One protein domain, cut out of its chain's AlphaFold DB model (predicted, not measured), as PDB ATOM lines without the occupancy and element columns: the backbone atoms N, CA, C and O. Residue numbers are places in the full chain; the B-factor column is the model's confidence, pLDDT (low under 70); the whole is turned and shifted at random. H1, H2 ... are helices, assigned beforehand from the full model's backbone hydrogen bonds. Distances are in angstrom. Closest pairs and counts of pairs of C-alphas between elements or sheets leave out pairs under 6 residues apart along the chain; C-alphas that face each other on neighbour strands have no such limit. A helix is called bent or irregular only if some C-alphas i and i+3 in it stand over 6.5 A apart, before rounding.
ATOM      1  N   ASP A  11     168.097 157.868 118.763       88.31
ATOM      2  CA  ASP A  11     167.188 156.723 118.640       88.31
ATOM      3  C   ASP A  11     166.993 155.995 119.977       88.31
ATOM      4  O   ASP A  11     165.886 155.560 120.289       88.31
ATOM      5  N   ALA A  12     168.040 155.927 120.804       90.62
ATOM      6  CA  ALA A  12     167.968 155.348 122.143       90.62
ATOM      7  C   ALA A  12     167.111 156.206 123.093       90.62
ATOM      8  O   ALA A  12     166.273 155.678 123.833       90.62
ATOM      9  N   LEU A  13     167.255 157.531 123.008       90.81
ATOM     10  CA  LEU A  13     166.423 158.492 123.728       90.81
ATOM     11  C   LEU A  13     164.956 158.381 123.307       90.81
ATOM     12  O   LEU A  13     164.076 158.283 124.165       90.81
ATOM     13  N   ARG A  14     164.691 158.333 121.995       90.00
ATOM     14  CA  ARG A  14     163.335 158.160 121.457       90.00
ATOM     15  C   ARG A  14     162.695 156.876 121.978       90.00
ATOM     16  O   ARG A  14     161.624 156.936 122.574       90.00
ATOM     17  N   ALA A  15     163.383 155.741 121.847       91.25
ATOM     18  CA  ALA A  15     162.886 154.458 122.336       91.25
ATOM     19  C   ALA A  15     162.597 154.485 123.850       91.25
ATOM     20  O   ALA A  15     161.579 153.959 124.305       91.25
ATOM     21  N   SER A  16     163.459 155.148 124.630       92.06
ATOM     22  CA  SER A  16     163.292 155.297 126.081       92.06
ATOM     23  C   SER A  16     162.077 156.149 126.464       92.06
ATOM     24  O   SER A  16     161.443 155.886 127.492       92.06
ATOM     25  N   ILE A  17     161.750 157.171 125.668       92.50
ATOM     26  CA  ILE A  17     160.577 158.031 125.878       92.50
ATOM     27  C   ILE A  17     159.298 157.311 125.440       92.50
ATOM     28  O   ILE A  17     158.324 157.311 126.189       92.50
ATOM     29  N   GLU A  18     159.313 156.608 124.308       91.50
ATOM     30  CA  GLU A  18     158.183 155.785 123.850       91.50
ATOM     31  C   GLU A  18     157.835 154.660 124.843       91.50
ATOM     32  O   GLU A  18     156.667 154.323 125.049       91.50
ATOM     33  N   GLU A  19     158.829 154.053 125.501       91.75
ATOM     34  CA  GLU A  19     158.597 153.087 126.587       91.75
ATOM     35  C   GLU A  19     157.883 153.732 127.791       91.75
ATOM     36  O   GLU A  19     156.955 153.149 128.365       91.75
ATOM     37  N   ARG A  20     158.272 154.959 128.157       91.88
ATOM     38  CA  ARG A  20     157.646 155.721 129.250       91.88
ATOM     39  C   ARG A  20     156.228 156.152 128.911       91.88
ATOM     40  O   ARG A  20     155.353 156.008 129.758       91.88
ATOM     41  N   GLN A  21     155.979 156.605 127.685       91.31
ATOM     42  CA  GLN A  21     154.637 156.961 127.223       91.31
ATOM     43  C   GLN A  21     153.688 155.765 127.278       91.31
ATOM     44  O   GLN A  21     152.627 155.868 127.885       91.31
ATOM     45  N   ARG A  22     154.115 154.596 126.783       90.19
ATOM     46  CA  ARG A  22     153.335 153.352 126.910       90.19
ATOM     47  C   ARG A  22     153.065 152.980 128.366       90.19
ATOM     48  O   ARG A  22     151.977 152.529 128.707       90.19
ATOM     49  N   THR A  23     154.043 153.189 129.247       88.31
ATOM     50  CA  THR A  23     153.847 152.959 130.685       88.31
ATOM     51  C   THR A  23     152.813 153.926 131.267       88.31
ATOM     52  O   THR A  23     151.948 153.498 132.028       88.31
ATOM     53  N   LEU A  24     152.869 155.209 130.901       87.19
ATOM     54  CA  LEU A  24     151.913 156.222 131.346       87.19
ATOM     55  C   LEU A  24     150.494 155.915 130.852       87.19
ATOM     56  O   LEU A  24     149.552 156.038 131.627       87.19
ATOM     57  N   GLU A  25     150.332 155.459 129.610       88.00
ATOM     58  CA  GLU A  25     149.034 155.028 129.075       88.00
ATOM     59  C   GLU A  25     148.423 153.894 129.905       88.00
ATOM     60  O   GLU A  25     147.252 153.966 130.276       88.00
ATOM     61  N   ILE A  26     149.219 152.882 130.265       87.75
ATOM     62  CA  ILE A  26     148.770 151.778 131.128       87.75
ATOM     63  C   ILE A  26     148.367 152.301 132.515       87.75
ATOM     64  O   ILE A  26     147.337 151.897 133.054       87.75
ATOM     65  N   VAL A  27     149.150 153.220 133.094       85.19
ATOM     66  CA  VAL A  27     148.824 153.841 134.389       85.19
ATOM     67  C   VAL A  27     147.520 154.628 134.302       85.19
ATOM     68  O   VAL A  27     146.673 154.469 135.176       85.19
ATOM     69  N   LYS A  28     147.317 155.415 133.243       82.69
ATOM     70  CA  LYS A  28     146.096 156.201 133.036       82.69
ATOM     71  C   LYS A  28     144.858 155.347 132.776       82.69
ATOM     72  O   LYS A  28     143.768 155.726 133.184       82.69
ATOM     73  N   GLN A  29     145.007 154.182 132.145       86.94
ATOM     74  CA  GLN A  29     143.906 153.221 132.016       86.94
ATOM     75  C   GLN A  29     143.451 152.687 133.381       86.94
ATOM     76  O   GLN A  29     142.260 152.471 133.587       86.94
ATOM     77  N   ALA A  30     144.388 152.481 134.312       85.56
ATOM     78  CA  ALA A  30     144.082 152.023 135.666       85.56
ATOM     79  C   ALA A  30     143.653 153.163 136.610       85.56
ATOM     80  O   ALA A  30     142.869 152.937 137.528       85.56
ATOM     81  N   ASN A  31     144.172 154.373 136.396       85.75
ATOM     82  CA  ASN A  31     143.878 155.574 137.166       85.75
ATOM     83  C   ASN A  31     143.822 156.798 136.229       85.75
ATOM     84  O   ASN A  31     144.864 157.413 135.978       85.75
ATOM     85  N   PRO A  32     142.628 157.167 135.731       82.50
ATOM     86  CA  PRO A  32     142.462 158.291 134.809       82.50
ATOM     87  C   PRO A  32     142.957 159.639 135.350       82.50
ATOM     88  O   PRO A  32     143.374 160.480 134.557       82.50
ATOM     89  N   ASP A  33     142.974 159.817 136.674       82.06
ATOM     90  CA  ASP A  33     143.393 161.057 137.346       82.06
ATOM     91  C   ASP A  33     144.914 161.126 137.594       82.06
ATOM     92  O   ASP A  33     145.417 162.058 138.228       82.06
ATOM     93  N   ALA A  34     145.680 160.127 137.144       79.25
ATOM     94  CA  ALA A  34     147.132 160.136 137.274       79.25
ATOM     95  C   ALA A  34     147.763 161.283 136.463       79.25
ATOM     96  O   ALA A  34     147.420 161.503 135.301       79.25
ATOM     97  N   ALA A  35     148.739 161.970 137.067       79.62
ATOM     98  CA  ALA A  35     149.452 163.075 136.433       79.62
ATOM     99  C   ALA A  35     150.162 162.652 135.134       79.62
ATOM    100  O   ALA A  35     150.761 161.579 135.059       79.62
ATOM    101  N   ASP A  36     150.201 163.556 134.156       85.19
ATOM    102  CA  ASP A  36     150.811 163.365 132.829       85.19
ATOM    103  C   ASP A  36     152.351 163.348 132.850       85.19
ATOM    104  O   ASP A  36     153.008 163.608 131.850       85.19
ATOM    105  N   ALA A  37     152.984 163.053 133.982       85.62
ATOM    106  CA  ALA A  37     154.436 163.055 134.085       85.62
ATOM    107  C   ALA A  37     155.046 161.835 133.365       85.62
ATOM    108  O   ALA A  37     154.974 160.708 133.849       85.62
ATOM    109  N   VAL A  38     155.697 162.070 132.221       90.19
ATOM    110  CA  VAL A  38     156.409 161.027 131.450       90.19
ATOM    111  C   VAL A  38     157.722 160.613 132.126       90.19
ATOM    112  O   VAL A  38     158.135 159.456 132.043       90.19
ATOM    113  N   PHE A  39     158.391 161.554 132.790       91.44
ATOM    114  CA  PHE A  39     159.716 161.350 133.372       91.44
ATOM    115  C   PHE A  39     159.647 161.120 134.877       91.44
ATOM    116  O   PHE A  39     158.965 161.840 135.607       91.44
ATOM    117  N   SER A  40     160.413 160.140 135.351       88.69
ATOM    118  CA  SER A  40     160.635 159.941 136.782       88.69
ATOM    119  C   SER A  40     161.613 160.977 137.345       88.69
ATOM    120  O   SER A  40     162.376 161.600 136.607       88.69
ATOM    121  N   LYS A  41     161.671 161.109 138.677       88.38
ATOM    122  CA  LYS A  41     162.661 161.970 139.349       88.38
ATOM    123  C   LYS A  41     164.106 161.632 138.949       88.38
ATOM    124  O   LYS A  41     164.914 162.531 138.759       88.38
ATOM    125  N   THR A  42     164.424 160.347 138.784       89.75
ATOM    126  CA  THR A  42     165.756 159.904 138.342       89.75
ATOM    127  C   THR A  42     166.049 160.333 136.906       89.75
ATOM    128  O   THR A  42     167.158 160.771 136.615       89.75
ATOM    129  N   ASP A  43     165.058 160.252 136.015       92.50
ATOM    130  CA  ASP A  43     165.216 160.692 134.625       92.50
ATOM    131  C   ASP A  43     165.504 162.191 134.554       92.50
ATOM    132  O   ASP A  43     166.430 162.610 133.865       92.50
ATOM    133  N   ILE A  44     164.755 162.984 135.326       93.56
ATOM    134  CA  ILE A  44     164.962 164.427 135.452       93.56
ATOM    135  C   ILE A  44     166.389 164.744 135.918       93.56
ATOM    136  O   ILE A  44     167.061 165.559 135.285       93.56
ATOM    137  N   GLY A  45     166.883 164.065 136.958       92.69
ATOM    138  CA  GLY A  45     168.248 164.268 137.451       92.69
ATOM    139  C   GLY A  45     169.322 163.906 136.422       92.69
ATOM    140  O   GLY A  45     170.316 164.624 136.265       92.69
ATOM    141  N   ASN A  46     169.107 162.837 135.650       91.94
ATOM    142  CA  ASN A  46     170.014 162.442 134.570       91.94
ATOM    143  C   ASN A  46     170.036 163.481 133.438       91.94
ATOM    144  O   ASN A  46     171.112 163.848 132.966       91.94
ATOM    145  N   ILE A  47     168.870 164.002 133.042       93.69
ATOM    146  CA  ILE A  47     168.753 165.062 132.030       93.69
ATOM    147  C   ILE A  47     169.440 166.343 132.513       93.69
ATOM    148  O   ILE A  47     170.263 166.913 131.797       93.69
ATOM    149  N   ALA A  48     169.158 166.778 133.743       93.00
ATOM    150  CA  ALA A  48     169.776 167.959 134.340       93.00
ATOM    151  C   ALA A  48     171.306 167.832 134.404       93.00
ATOM    152  O   ALA A  48     172.033 168.788 134.120       93.00
ATOM    153  N   THR A  49     171.809 166.641 134.733       92.81
ATOM    154  CA  THR A  49     173.247 166.347 134.743       92.81
ATOM    155  C   THR A  49     173.844 166.415 133.337       92.81
ATOM    156  O   THR A  49     174.874 167.062 133.154       92.81
ATOM    157  N   ALA A  50     173.186 165.825 132.335       91.31
ATOM    158  CA  ALA A  50     173.633 165.876 130.944       91.31
ATOM    159  C   ALA A  50     173.695 167.316 130.401       91.31
ATOM    160  O   ALA A  50     174.697 167.702 129.800       91.31
ATOM    161  N   ILE A  51     172.682 168.138 130.698       91.19
ATOM    162  CA  ILE A  51     172.641 169.564 130.335       91.19
ATOM    163  C   ILE A  51     173.824 170.333 130.942       91.19
ATOM    164  O   ILE A  51     174.454 171.145 130.267       91.19
ATOM    165  N   LYS A  52     174.150 170.077 132.216       87.81
ATOM    166  CA  LYS A  52     175.276 170.735 132.901       87.81
ATOM    167  C   LYS A  52     176.632 170.293 132.358       87.81
ATOM    168  O   LYS A  52     177.553 171.110 132.334       87.81
ATOM    169  N   ALA A  53     176.755 169.017 131.992       89.25
ATOM    170  CA  ALA A  53     178.003 168.409 131.547       89.25
ATOM    171  C   ALA A  53     178.396 168.833 130.126       89.25
ATOM    172  O   ALA A  53     179.579 169.043 129.877       89.25
ATOM    173  N   ALA A  54     177.418 168.995 129.228       89.38
ATOM    174  CA  ALA A  54     177.636 169.436 127.851       89.38
ATOM    175  C   ALA A  54     176.635 170.545 127.461       89.38
ATOM    176  O   ALA A  54     175.648 170.274 126.768       89.38
ATOM    177  N   PRO A  55     176.850 171.797 127.915       85.81
ATOM    178  CA  PRO A  55     175.955 172.926 127.651       85.81
ATOM    179  C   PRO A  55     175.669 173.172 126.165       85.81
ATOM    180  O   PRO A  55     174.556 173.545 125.803       85.81
ATOM    181  N   GLU A  56     176.644 172.922 125.293       85.06
ATOM    182  CA  GLU A  56     176.517 173.007 123.837       85.06
ATOM    183  C   GLU A  56     175.488 172.019 123.264       85.06
ATOM    184  O   GLU A  56     174.856 172.296 122.245       85.06
ATOM    185  N   ASN A  57     175.259 170.903 123.961       87.19
ATOM    186  CA  ASN A  57     174.282 169.882 123.598       87.19
ATOM    187  C   ASN A  57     172.946 170.052 124.335       87.19
ATOM    188  O   ASN A  57     171.997 169.329 124.034       87.19
ATOM    189  N   ALA A  58     172.832 171.014 125.257       86.75
ATOM    190  CA  ALA A  58     171.622 171.216 126.049       86.75
ATOM    191  C   ALA A  58     170.401 171.528 125.174       86.75
ATOM    192  O   ALA A  58     169.338 170.943 125.364       86.75
ATOM    193  N   GLN A  59     170.550 172.421 124.190       82.50
ATOM    194  CA  GLN A  59     169.441 172.823 123.326       82.50
ATOM    195  C   GLN A  59     169.015 171.713 122.345       82.50
ATOM    196  O   GLN A  59     167.815 171.454 122.269       82.50
ATOM    197  N   PRO A  60     169.927 171.003 121.647       86.94
ATOM    198  CA  PRO A  60     169.563 169.812 120.878       86.94
ATOM    199  C   PRO A  60     168.895 168.720 121.721       86.94
ATOM    200  O   PRO A  60     167.878 168.174 121.300       86.94
ATOM    201  N   LEU A  61     169.429 168.426 122.912       89.50
ATOM    202  CA  LEU A  61     168.878 167.412 123.812       89.50
ATOM    203  C   LEU A  61     167.459 167.777 124.258       89.50
ATOM    204  O   LEU A  61     166.542 166.968 124.123       89.50
ATOM    205  N   LEU A  62     167.267 169.001 124.755       87.81
ATOM    206  CA  LEU A  62     165.947 169.475 125.157       87.81
ATOM    207  C   LEU A  62     165.000 169.511 123.964       87.81
ATOM    208  O   LEU A  62     163.913 168.971 124.074       87.81
ATOM    209  N   GLY A  63     165.425 170.031 122.810       86.12
ATOM    210  CA  GLY A  63     164.604 170.053 121.599       86.12
ATOM    211  C   GLY A  63     164.103 168.663 121.194       86.12
ATOM    212  O   GLY A  63     162.933 168.511 120.847       86.12
ATOM    213  N   GLN A  64     164.956 167.638 121.300       88.88
ATOM    214  CA  GLN A  64     164.567 166.245 121.060       88.88
ATOM    215  C   GLN A  64     163.543 165.760 122.085       88.88
ATOM    216  O   GLN A  64     162.510 165.224 121.693       88.88
ATOM    217  N   ILE A  65     163.798 165.979 123.379       90.50
ATOM    218  CA  ILE A  65     162.873 165.608 124.458       90.50
ATOM    219  C   ILE A  65     161.516 166.282 124.238       90.50
ATOM    220  O   ILE A  65     160.499 165.601 124.161       90.50
ATOM    221  N   THR A  66     161.500 167.605 124.085       88.06
ATOM    222  CA  THR A  66     160.277 168.405 124.005       88.06
ATOM    223  C   THR A  66     159.455 168.099 122.758       88.06
ATOM    224  O   THR A  66     158.233 168.161 122.821       88.06
ATOM    225  N   ALA A  67     160.091 167.720 121.643       87.81
ATOM    226  CA  ALA A  67     159.391 167.341 120.413       87.81
ATOM    227  C   ALA A  67     158.578 166.042 120.544       87.81
ATOM    228  O   ALA A  67     157.702 165.784 119.721       87.81
ATOM    229  N   MET A  68     158.867 165.221 121.558       88.75
ATOM    230  CA  MET A  68     158.160 163.967 121.815       88.75
ATOM    231  C   MET A  68     157.052 164.103 122.862       88.75
ATOM    232  O   MET A  68     156.335 163.136 123.097       88.75
ATOM    233  N   LEU A  69     156.906 165.264 123.503       90.69
ATOM    234  CA  LEU A  69     155.935 165.477 124.574       90.69
ATOM    235  C   LEU A  69     154.662 166.138 124.048       90.69
ATOM    236  O   LEU A  69     154.700 166.990 123.160       90.69
ATOM    237  N   THR A  70     153.526 165.795 124.653       89.00
ATOM    238  CA  THR A  70     152.308 166.602 124.500       89.00
ATOM    239  C   THR A  70     152.485 167.972 125.175       89.00
ATOM    240  O   THR A  70     153.379 168.132 126.012       89.00
ATOM    241  N   PRO A  71     151.641 168.978 124.868       84.12
ATOM    242  CA  PRO A  71     151.732 170.294 125.507       84.12
ATOM    243  C   PRO A  71     151.706 170.250 127.044       84.12
ATOM    244  O   PRO A  71     152.506 170.934 127.684       84.12
ATOM    245  N   ASP A  72     150.860 169.399 127.631       84.50
ATOM    246  CA  ASP A  72     150.737 169.252 129.090       84.50
ATOM    247  C   ASP A  72     151.981 168.595 129.701       84.50
ATOM    248  O   ASP A  72     152.539 169.076 130.689       84.50
ATOM    249  N   GLN A  73     152.478 167.532 129.060       90.19
ATOM    250  CA  GLN A  73     153.710 166.844 129.456       90.19
ATOM    251  C   GLN A  73     154.920 167.780 129.392       90.19
ATOM    252  O   GLN A  73     155.760 167.790 130.293       90.19
ATOM    253  N   LEU A  74     154.995 168.589 128.333       88.94
ATOM    254  CA  LEU A  74     156.019 169.604 128.150       88.94
ATOM    255  C   LEU A  74     155.952 170.667 129.250       88.94
ATOM    256  O   LEU A  74     156.981 171.015 129.823       88.94
ATOM    257  N   GLY A  75     154.749 171.148 129.577       85.56
ATOM    258  CA  GLY A  75     154.528 172.080 130.681       85.56
ATOM    259  C   GLY A  75     155.048 171.540 132.012       85.56
ATOM    260  O   GLY A  75     155.821 172.220 132.685       85.56
ATOM    261  N   LEU A  76     154.697 170.297 132.358       88.06
ATOM    262  CA  LEU A  76     155.170 169.630 133.577       88.06
ATOM    263  C   LEU A  76     156.692 169.435 133.591       88.06
ATOM    264  O   LEU A  76     157.331 169.621 134.626       88.06
ATOM    265  N   PHE A  77     157.275 169.066 132.451       91.62
ATOM    266  CA  PHE A  77     158.715 168.869 132.319       91.62
ATOM    267  C   PHE A  77     159.492 170.181 132.497       91.62
ATOM    268  O   PHE A  77     160.425 170.236 133.297       91.62
ATOM    269  N   MET A  78     159.085 171.252 131.810       90.38
ATOM    270  CA  MET A  78     159.781 172.544 131.857       90.38
ATOM    271  C   MET A  78     159.549 173.308 133.164       90.38
ATOM    272  O   MET A  78     160.407 174.094 133.561       90.38
ATOM    273  N   ALA A  79     158.437 173.043 133.858       90.75
ATOM    274  CA  ALA A  79     158.158 173.565 135.195       90.75
ATOM    275  C   ALA A  79     158.775 172.724 136.328       90.75
ATOM    276  O   ALA A  79     158.602 173.057 137.501       90.75
ATOM    277  N   ASN A  80     159.487 171.636 136.013       92.44
ATOM    278  CA  ASN A  80     160.145 170.828 137.029       92.44
ATOM    279  C   ASN A  80     161.267 171.622 137.721       92.44
ATOM    280  O   ASN A  80     162.154 172.160 137.060       92.44
ATOM    281  N   GLU A  81     161.265 171.633 139.055       92.44
ATOM    282  CA  GLU A  81     162.194 172.419 139.875       92.44
ATOM    283  C   GLU A  81     163.675 172.171 139.535       92.44
ATOM    284  O   GLU A  81     164.464 173.111 139.468       92.44
ATOM    285  N   GLU A  82     164.080 170.928 139.271       93.38
ATOM    286  CA  GLU A  82     165.477 170.605 138.968       93.38
ATOM    287  C   GLU A  82     165.898 171.083 137.568       93.38
ATOM    288  O   GLU A  82     167.018 171.579 137.388       93.38
ATOM    289  N   ILE A  83     164.990 171.006 136.590       93.75
ATOM    290  CA  ILE A  83     165.193 171.562 135.245       93.75
ATOM    291  C   ILE A  83     165.273 173.090 135.319       93.75
ATOM    292  O   ILE A  83     166.232 173.680 134.817       93.75
ATOM    293  N   VAL A  84     164.330 173.727 136.020       94.62
ATOM    294  CA  VAL A  84     164.308 175.179 136.248       94.62
ATOM    295  C   VAL A  84     165.597 175.646 136.921       94.62
ATOM    296  O   VAL A  84     166.262 176.553 136.418       94.62
ATOM    297  N   ASN A  85     166.016 175.004 138.012       94.19
ATOM    298  CA  ASN A  85     167.249 175.350 138.726       94.19
ATOM    299  C   ASN A  85     168.495 175.170 137.851       94.19
ATOM    300  O   ASN A  85     169.444 175.950 137.935       94.19
ATOM    301  N   THR A  86     168.494 174.165 136.976       94.69
ATOM    302  CA  THR A  86     169.590 173.937 136.032       94.69
ATOM    303  C   THR A  86     169.681 175.056 134.996       94.69
ATOM    304  O   THR A  86     170.749 175.648 134.835       94.69
ATOM    305  N   ILE A  87     168.566 175.404 134.347       94.19
ATOM    306  CA  ILE A  87     168.518 176.454 133.319       94.19
ATOM    307  C   ILE A  87     168.837 177.827 133.928       94.19
ATOM    308  O   ILE A  87     169.675 178.565 133.408       94.19
ATOM    309  N   THR A  88     168.218 178.171 135.059       93.75
ATOM    310  CA  THR A  88     168.440 179.465 135.732       93.75
ATOM    311  C   THR A  88     169.853 179.585 136.305       93.75
ATOM    312  O   THR A  88     170.459 180.655 136.225       93.75
ATOM    313  N   GLY A  89     170.429 178.488 136.807       91.06
ATOM    314  CA  GLY A  89     171.831 178.426 137.215       91.06
ATOM    315  C   GLY A  89     172.789 178.657 136.043       91.06
ATOM    316  O   GLY A  89     173.734 179.438 136.161       91.06
ATOM    317  N   MET A  90     172.520 178.055 134.881       90.81
ATOM    318  CA  MET A  90     173.291 178.302 133.657       90.81
ATOM    319  C   MET A  90     173.191 179.763 133.199       90.81
ATOM    320  O   MET A  90     174.222 180.365 132.897       90.81
ATOM    321  N   ALA A  91     171.993 180.359 133.240       90.25
ATOM    322  CA  ALA A  91     171.756 181.763 132.886       90.25
ATOM    323  C   ALA A  91     172.517 182.767 133.778       90.25
ATOM    324  O   ALA A  91     172.762 183.898 133.357       90.25
ATOM    325  N   ARG A  92     172.910 182.355 134.992       87.19
ATOM    326  CA  ARG A  92     173.659 183.160 135.977       87.19
ATOM    327  C   ARG A  92     175.140 182.783 136.094       87.19
ATOM    328  O   ARG A  92     175.873 183.412 136.846       87.19
ATOM    329  N   SER A  93     175.592 181.757 135.375       85.31
ATOM    330  CA  SER A  93     176.906 181.134 135.592       85.31
ATOM    331  C   SER A  93     178.108 182.003 135.205       85.31
ATOM    332  O   SER A  93     179.234 181.698 135.592       85.31
ATOM    333  N   GLY A  94     177.902 183.056 134.410       78.50
ATOM    334  CA  GLY A  94     178.990 183.861 133.856       78.50
ATOM    335  C   GLY A  94     179.833 183.137 132.795       78.50
ATOM    336  O   GLY A  94     180.799 183.725 132.299       78.50
ATOM    337  N   ASP A  95     179.482 181.900 132.442       82.12
ATOM    338  CA  ASP A  95     180.075 181.115 131.362       82.12
ATOM    339  C   ASP A  95     179.299 181.372 130.051       82.12
ATOM    340  O   ASP A  95     178.075 181.197 130.037       82.12
ATOM    341  N   PRO A  96     179.960 181.809 128.960       78.50
ATOM    342  CA  PRO A  96     179.269 182.185 127.724       78.50
ATOM    343  C   PRO A  96     178.474 181.048 127.075       78.50
ATOM    344  O   PRO A  96     177.385 181.290 126.554       78.50
ATOM    345  N   GLN A  97     178.984 179.816 127.116       81.62
ATOM    346  CA  GLN A  97     178.322 178.667 126.495       81.62
ATOM    347  C   GLN A  97     177.075 178.280 127.292       81.62
ATOM    348  O   GLN A  97     175.999 178.102 126.720       81.62
ATOM    349  N   LYS A  98     177.183 178.244 128.626       86.50
ATOM    350  CA  LYS A  98     176.047 177.975 129.517       86.50
ATOM    351  C   LYS A  98     174.982 179.058 129.425       86.50
ATOM    352  O   LYS A  98     173.805 178.732 129.304       86.50
ATOM    353  N   MET A  99     175.374 180.330 129.457       86.12
ATOM    354  CA  MET A  99     174.425 181.439 129.348       86.12
ATOM    355  C   MET A  99     173.757 181.467 127.972       86.12
ATOM    356  O   MET A  99     172.539 181.596 127.904       86.12
ATOM    357  N   GLY A 100     174.514 181.281 126.886       83.75
ATOM    358  CA  GLY A 100     173.964 181.218 125.532       83.75
ATOM    359  C   GLY A 100     172.940 180.095 125.361       83.75
ATOM    360  O   GLY A 100     171.840 180.341 124.865       83.75
ATOM    361  N   ALA A 101     173.257 178.885 125.830       87.19
ATOM    362  CA  ALA A 101     172.319 177.765 125.818       87.19
ATOM    363  C   ALA A 101     171.074 178.059 126.670       87.19
ATOM    364  O   ALA A 101     169.948 177.901 126.195       87.19
ATOM    365  N   ALA A 102     171.261 178.547 127.900       91.50
ATOM    366  CA  ALA A 102     170.161 178.861 128.806       91.50
ATOM    367  C   ALA A 102     169.218 179.919 128.233       91.50
ATOM    368  O   ALA A 102     168.011 179.706 128.226       91.50
ATOM    369  N   TYR A 103     169.733 181.035 127.712       90.12
ATOM    370  CA  TYR A 103     168.872 182.075 127.158       90.12
ATOM    371  C   TYR A 103     168.181 181.664 125.861       90.12
ATOM    372  O   TYR A 103     167.068 182.119 125.617       90.12
ATOM    373  N   SER A 104     168.775 180.782 125.056       87.38
ATOM    374  CA  SER A 104     168.074 180.195 123.909       87.38
ATOM    375  C   SER A 104     166.903 179.306 124.344       87.38
ATOM    376  O   SER A 104     165.832 179.374 123.745       87.38
ATOM    377  N   ILE A 105     167.073 178.513 125.409       90.75
ATOM    378  CA  ILE A 105     165.992 177.701 125.996       90.75
ATOM    379  C   ILE A 105     164.905 178.609 126.588       90.75
ATOM    380  O   ILE A 105     163.727 178.438 126.295       90.75
ATOM    381  N   LEU A 106     165.301 179.608 127.379       93.38
ATOM    382  CA  LEU A 106     164.386 180.569 127.994       93.38
ATOM    383  C   LEU A 106     163.623 181.389 126.942       93.38
ATOM    384  O   LEU A 106     162.444 181.659 127.128       93.38
ATOM    385  N   ASP A 107     164.251 181.760 125.824       91.25
ATOM    386  CA  ASP A 107     163.573 182.429 124.709       91.25
ATOM    387  C   ASP A 107     162.490 181.540 124.085       91.25
ATOM    388  O   ASP A 107     161.377 182.004 123.840       91.25
ATOM    389  N   ALA A 108     162.789 180.255 123.866       89.06
ATOM    390  CA  ALA A 108     161.809 179.300 123.356       89.06
ATOM    391  C   ALA A 108     160.629 179.127 124.329       89.06
ATOM    392  O   ALA A 108     159.475 179.200 123.910       89.06
ATOM    393  N   GLU A 109     160.910 178.990 125.626       90.31
ATOM    394  CA  GLU A 109     159.881 178.867 126.663       90.31
ATOM    395  C   GLU A 109     159.032 180.128 126.805       90.31
ATOM    396  O   GLU A 109     157.809 180.042 126.900       90.31
ATOM    397  N   TYR A 110     159.649 181.308 126.744       90.88
ATOM    398  CA  TYR A 110     158.920 182.570 126.785       90.88
ATOM    399  C   TYR A 110     157.956 182.701 125.601       90.88
ATOM    400  O   TYR A 110     156.834 183.174 125.759       90.88
ATOM    401  N   ARG A 111     158.377 182.289 124.399       89.31
ATOM    402  CA  ARG A 111     157.512 182.300 123.209       89.31
ATOM    403  C   ARG A 111     156.398 181.260 123.291       89.31
ATOM    404  O   ARG A 111     155.334 181.492 122.725       89.31
ATOM    405  N   ARG A 112     156.653 180.131 123.956       85.88
ATOM    406  CA  ARG A 112     155.687 179.045 124.152       85.88
ATOM    407  C   ARG A 112     154.573 179.450 125.110       85.88
ATOM    408  O   ARG A 112     153.407 179.307 124.762       85.88
ATOM    409  N   ASP A 113     154.932 179.937 126.294       84.94
ATOM    410  CA  ASP A 113     153.977 180.329 127.332       84.94
ATOM    411  C   ASP A 113     154.465 181.579 128.094       84.94
ATOM    412  O   ASP A 113     155.047 181.486 129.184       84.94
ATOM    413  N   PRO A 114     154.225 182.783 127.543       84.44
ATOM    414  CA  PRO A 114     154.660 184.032 128.163       84.44
ATOM    415  C   PRO A 114     153.907 184.356 129.462       84.44
ATOM    416  O   PRO A 114     154.355 185.226 130.216       84.44
ATOM    417  N   GLN A 115     152.765 183.707 129.731       80.75
ATOM    418  CA  GLN A 115     151.986 183.921 130.952       80.75
ATOM    419  C   GLN A 115     152.551 183.107 132.119       80.75
ATOM    420  O   GLN A 115     152.702 183.642 133.219       80.75
ATOM    421  N   ALA A 116     152.916 181.842 131.892       84.31
ATOM    422  CA  ALA A 116     153.509 181.001 132.928       84.31
ATOM    423  C   ALA A 116     154.997 181.293 133.174       84.31
ATOM    424  O   ALA A 116     155.495 180.981 134.257       84.31
ATOM    425  N   PHE A 117     155.701 181.905 132.216       90.50
ATOM    426  CA  PHE A 117     157.153 182.085 132.268       90.50
ATOM    427  C   PHE A 117     157.661 182.724 133.570       90.50
ATOM    428  O   PHE A 117     158.549 182.175 134.220       90.50
ATOM    429  N   GLU A 118     157.096 183.865 133.980       88.69
ATOM    430  CA  GLU A 118     157.529 184.570 135.198       88.69
ATOM    431  C   GLU A 118     157.301 183.722 136.455       88.69
ATOM    432  O   GLU A 118     158.146 183.701 137.347       88.69
ATOM    433  N   ARG A 119     156.190 182.981 136.510       86.94
ATOM    434  CA  ARG A 119     155.868 182.090 137.630       86.94
ATOM    435  C   ARG A 119     156.846 180.918 137.728       86.94
ATOM    436  O   ARG A 119     157.163 180.497 138.834       86.94
ATOM    437  N   VAL A 120     157.303 180.397 136.589       90.75
ATOM    438  CA  VAL A 120     158.203 179.236 136.521       90.75
ATOM    439  C   VAL A 120     159.666 179.635 136.738       90.75
ATOM    440  O   VAL A 120     160.352 179.021 137.547       90.75
ATOM    441  N   TYR A 121     160.154 180.662 136.039       93.12
ATOM    442  CA  TYR A 121     161.578 181.029 136.025       93.12
ATOM    443  C   TYR A 121     161.920 182.236 136.903       93.12
ATOM    444  O   TYR A 121     163.091 182.480 137.198       93.12
ATOM    445  N   GLY A 122     160.915 182.996 137.331       89.62
ATOM    446  CA  GLY A 122     161.079 184.209 138.118       89.62
ATOM    447  C   GLY A 122     161.288 185.470 137.273       89.62
ATOM    448  O   GLY A 122     161.828 185.458 136.163       89.62
ATOM    449  N   ARG A 123     160.895 186.604 137.858       86.50
ATOM    450  CA  ARG A 123     160.944 187.938 137.241       86.50
ATOM    451  C   ARG A 123     162.345 188.385 136.819       86.50
ATOM    452  O   ARG A 123     162.505 189.016 135.773       86.50
ATOM    453  N   ASP A 124     163.365 188.064 137.609       86.19
ATOM    454  CA  ASP A 124     164.748 188.440 137.296       86.19
ATOM    455  C   ASP A 124     165.243 187.743 136.026       86.19
ATOM    456  O   ASP A 124     165.924 188.352 135.203       86.19
ATOM    457  N   ILE A 125     164.869 186.474 135.834       91.00
ATOM    458  CA  ILE A 125     165.249 185.704 134.648       91.00
ATOM    459  C   ILE A 125     164.541 186.241 133.408       91.00
ATOM    460  O   ILE A 125     165.186 186.402 132.375       91.00
ATOM    461  N   GLU A 126     163.256 186.594 133.509       90.00
ATOM    462  CA  GLU A 126     162.542 187.270 132.421       90.00
ATOM    463  C   GLU A 126     163.219 188.596 132.048       90.00
ATOM    464  O   GLU A 126     163.479 188.859 130.874       90.00
ATOM    465  N   THR A 127     163.556 189.413 133.047       85.81
ATOM    466  CA  THR A 127     164.257 190.688 132.841       85.81
ATOM    467  C   THR A 127     165.586 190.461 132.120       85.81
ATOM    468  O   THR A 127     165.840 191.075 131.086       85.81
ATOM    469  N   ASN A 128     166.403 189.527 132.609       86.19
ATOM    470  CA  ASN A 128     167.693 189.204 132.008       86.19
ATOM    471  C   ASN A 128     167.556 188.646 130.587       86.19
ATOM    472  O   ASN A 128     168.352 189.004 129.723       86.19
ATOM    473  N   LEU A 129     166.539 187.820 130.318       89.12
ATOM    474  CA  LEU A 129     166.239 187.327 128.974       89.12
ATOM    475  C   LEU A 129     165.940 188.488 128.020       89.12
ATOM    476  O   LEU A 129     166.470 188.514 126.910       89.12
ATOM    477  N   ARG A 130     165.128 189.463 128.442       85.25
ATOM    478  CA  ARG A 130     164.811 190.640 127.619       85.25
ATOM    479  C   ARG A 130     166.029 191.511 127.359       85.25
ATOM    480  O   ARG A 130     166.258 191.886 126.213       85.25
ATOM    481  N   LEU A 131     166.841 191.770 128.383       83.44
ATOM    482  CA  LEU A 131     168.112 192.478 128.215       83.44
ATOM    483  C   LEU A 131     169.034 191.748 127.245       83.44
ATOM    484  O   LEU A 131     169.632 192.363 126.369       83.44
ATOM    485  N   TRP A 132     169.119 190.426 127.365       84.56
ATOM    486  CA  TRP A 132     169.917 189.596 126.478       84.56
ATOM    487  C   TRP A 132     169.393 189.617 125.030       84.56
ATOM    488  O   TRP A 132     170.180 189.633 124.082       84.56
ATOM    489  N   GLN A 133     168.074 189.641 124.820       85.75
ATOM    490  CA  GLN A 133     167.461 189.787 123.493       85.75
ATOM    491  C   GLN A 133     167.758 191.153 122.863       85.75
ATOM    492  O   GLN A 133     168.118 191.203 121.688       85.75
ATOM    493  N   ASP A 134     167.617 192.222 123.644       82.62
ATOM    494  CA  ASP A 134     167.833 193.611 123.235       82.62
ATOM    495  C   ASP A 134     169.308 193.864 122.890       82.62
ATOM    496  O   ASP A 134     169.649 194.213 121.761       82.62
ATOM    497  N   ARG A 135     170.210 193.540 123.819       83.25
ATOM    498  CA  ARG A 135     171.643 193.826 123.696       83.25
ATOM    499  C   ARG A 135     172.353 192.998 122.639       83.25
ATOM    500  O   ARG A 135     173.303 193.498 122.041       83.25
ATOM    501  N   ARG A 136     171.895 191.772 122.327       84.69
ATOM    502  CA  ARG A 136     172.496 190.978 121.226       84.69
ATOM    503  C   ARG A 136     172.493 191.736 119.901       84.69
ATOM    504  O   ARG A 136     173.257 191.389 119.009       84.69
ATOM    505  N   GLN A 137     171.560 192.677 119.730       82.88
ATOM    506  CA  GLN A 137     171.378 193.383 118.468       82.88
ATOM    507  C   GLN A 137     172.565 194.305 118.161       82.88
ATOM    508  O   GLN A 137     172.775 194.646 117.002       82.88
ATOM    509  N   TYR A 138     173.343 194.689 119.178       83.19
ATOM    510  CA  TYR A 138     174.446 195.642 119.043       83.19
ATOM    511  C   TYR A 138     175.700 195.296 119.865       83.19
ATOM    512  O   TYR A 138     176.717 195.971 119.721       83.19
ATOM    513  N   MET A 139     175.668 194.255 120.701       83.94
ATOM    514  CA  MET A 139     176.821 193.761 121.458       83.94
ATOM    515  C   MET A 139     177.274 192.390 120.968       83.94
ATOM    516  O   MET A 139     176.459 191.528 120.636       83.94
ATOM    517  N   THR A 140     178.586 192.152 121.003       82.81
ATOM    518  CA  THR A 140     179.116 190.794 120.836       82.81
ATOM    519  C   THR A 140     178.783 189.935 122.065       82.81
ATOM    520  O   THR A 140     178.562 190.477 123.155       82.81
ATOM    521  N   PRO A 141     178.782 188.592 121.939       72.12
ATOM    522  CA  PRO A 141     178.567 187.704 123.080       72.12
ATOM    523  C   PRO A 141     179.479 188.028 124.273       72.12
ATOM    524  O   PRO A 141     178.990 188.150 125.391       72.12
ATOM    525  N   ASP A 142     180.771 188.276 124.049       74.06
ATOM    526  CA  ASP A 142     181.724 188.567 125.132       74.06
ATOM    527  C   ASP A 142     181.445 189.900 125.845       74.06
ATOM    528  O   ASP A 142     181.571 189.996 127.069       74.06
ATOM    529  N   GLN A 143     181.026 190.931 125.102       79.94
ATOM    530  CA  GLN A 143     180.668 192.235 125.667       79.94
ATOM    531  C   GLN A 143     179.409 192.144 126.528       79.94
ATOM    532  O   GLN A 143     179.400 192.634 127.659       79.94
ATOM    533  N   LEU A 144     178.385 191.455 126.021       77.75
ATOM    534  CA  LEU A 144     177.141 191.215 126.742       77.75
ATOM    535  C   LEU A 144     177.405 190.477 128.059       77.75
ATOM    536  O   LEU A 144     176.881 190.840 129.107       77.75
ATOM    537  N   MET A 145     178.294 189.486 128.031       73.06
ATOM    538  CA  MET A 145     178.686 188.716 129.210       73.06
ATOM    539  C   MET A 145     179.428 189.560 130.250       73.06
ATOM    540  O   MET A 145     179.142 189.462 131.446       73.06
ATOM    541  N   ALA A 146     180.374 190.394 129.814       76.06
ATOM    542  CA  ALA A 146     181.086 191.305 130.705       76.06
ATOM    543  C   ALA A 146     180.135 192.320 131.354       76.06
ATOM    544  O   ALA A 146     180.309 192.670 132.519       76.06
ATOM    545  N   GLU A 147     179.117 192.768 130.623       77.19
ATOM    546  CA  GLU A 147     178.112 193.690 131.137       77.19
ATOM    547  C   GLU A 147     177.145 193.013 132.117       77.19
ATOM    548  O   GLU A 147     176.911 193.539 133.204       77.19
ATOM    549  N   MET A 148     176.643 191.816 131.797       74.25
ATOM    550  CA  MET A 148     175.744 191.065 132.682       74.25
ATOM    551  C   MET A 148     176.417 190.672 134.007       74.25
ATOM    552  O   MET A 148     175.753 190.632 135.040       74.25
ATOM    553  N   LYS A 149     177.743 190.462 134.018       72.12
ATOM    554  CA  LYS A 149     178.530 190.213 135.244       72.12
ATOM    555  C   LYS A 149     178.632 191.420 136.180       72.12
ATOM    556  O   LYS A 149     178.925 191.241 137.357       72.12
ATOM    557  N   ARG A 150     178.409 192.644 135.690       71.25
ATOM    558  CA  ARG A 150     178.530 193.874 136.495       71.25
ATOM    559  C   ARG A 150     177.265 194.222 137.281       71.25
ATOM    560  O   ARG A 150     177.237 195.261 137.930       71.25
ATOM    561  N   ALA A 151     176.236 193.374 137.256       64.25
ATOM    562  CA  ALA A 151     174.953 193.653 137.898       64.25
ATOM    563  C   ALA A 151     175.052 193.971 139.410       64.25
ATOM    564  O   ALA A 151     174.234 194.742 139.912       64.25
TER     565      ALA A 151
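What this domain is: This is residues 11 to 151 of the 400 residues of an uncharacterized protein of Proteobacteria bacterium (UniProt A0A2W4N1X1). Four helices make a core of two side-by-side pairs, H2 with H5 over H3 with H6, and the two layers cross at steep angles. H8 packs across H6, away from H3, H9 stands at one end of the long axis near the start of H6, and the longest helix, H1, lies loosely at the other end, while the short H4 and H7 fill corners. The printed part has 141 residues with nine named helices, H1 to H9 in order along the chain, and no named strand; the class is all helix. It is compact, with a radius of gyration of the C-alphas of 16.5 A, but its outline is elongated, with spans of 54 by 31 by 21 A.

How they stand to each other: H1, residues 11 to 30, touches no helix; it is close but not clearly touching H3, residues 55 to 67, where the C-alphas of Leu 13 and Ile 65, the closest, are 8.0 A apart. H2, residues 41 to 53, is apart from H1. H2 and H3 touch only at the corner by their link, closest at the C-alphas of Ile 51 and Ala 58, 4.7 A, and run opposite ways at a tilt of 38 degrees, only just steep. H2 touches H5, residues 81 to 92, at a shallow tilt of 14 degrees, the same way, with the closest C-alphas those of Ala 48 and Ile 83, 5.9 A. The hub is H6, residues 96 to 112, which touches H3, H5, H8 and H9. With residues 55 to 59 alone, H3 touches H6 at a shallow tilt of 21 degrees, the same way; the closest C-alphas, of Pro 55 and Lys 98, are 5.4 A apart. H4, residues 71 to 78, touches no helix but is near H6. H5 touches H6 with residues 87 to 92 alone, at a steep tilt of 55 degrees, opposite ways, closest at the C-alphas of Ala 91 and Met 99, 4.4 A. H7, residues 117 to 121, only just touches H5, with 3 pairs of C-alphas within 8 A, the closest those of Val 84 and Tyr 121 at 6.5 A. H8, residues 123 to 135, is about perpendicular to H6 at 74 degrees and touches it; the C-alphas of Tyr 103 and Leu 129, the closest, are 6.1 A apart. H9, residues 141 to 151, only just touches H6, with 3 pairs of C-alphas within 8 A, the closest those of Pro 96 and Met 145 at 6.7 A. Every O i to N i+4 pair is within hydrogen-bond range in H1, H2, H4, H5, H6, H7 and H8; in H3 it is 7 of 9 and in H9 5 of 7.

Where its parts are: H1 begins at C-alpha 11, (167.188, 156.723, 118.640), and measures 29.1 A from first to last C-alpha. H2 is 18.4 A long and H3 18.9 A; H3 is irregular, with C-alphas 56 and 59 7.1 A apart. H4 is 10.5 A, H5 16.2 A and H7 5.9 A. H6 is 24.1 A long and begins at C-alpha 96, (179.269, 182.185, 127.724). H8 is 18.2 A and H9 16.4 A, ending at C-alpha 151, (174.953, 193.653, 137.898).

The domain as a whole: The C-alphas of Ala 30 and Tyr 138, the two farthest apart, are 55.7 A from each other. The printed part has no cut. No link is long; that from H1 to H2, with 10 residues, is short, and the others are tight. The mean pLDDT of the printed part is 87.0; H9 has a mean of 74, and residue 151 is the one printed residue under 70.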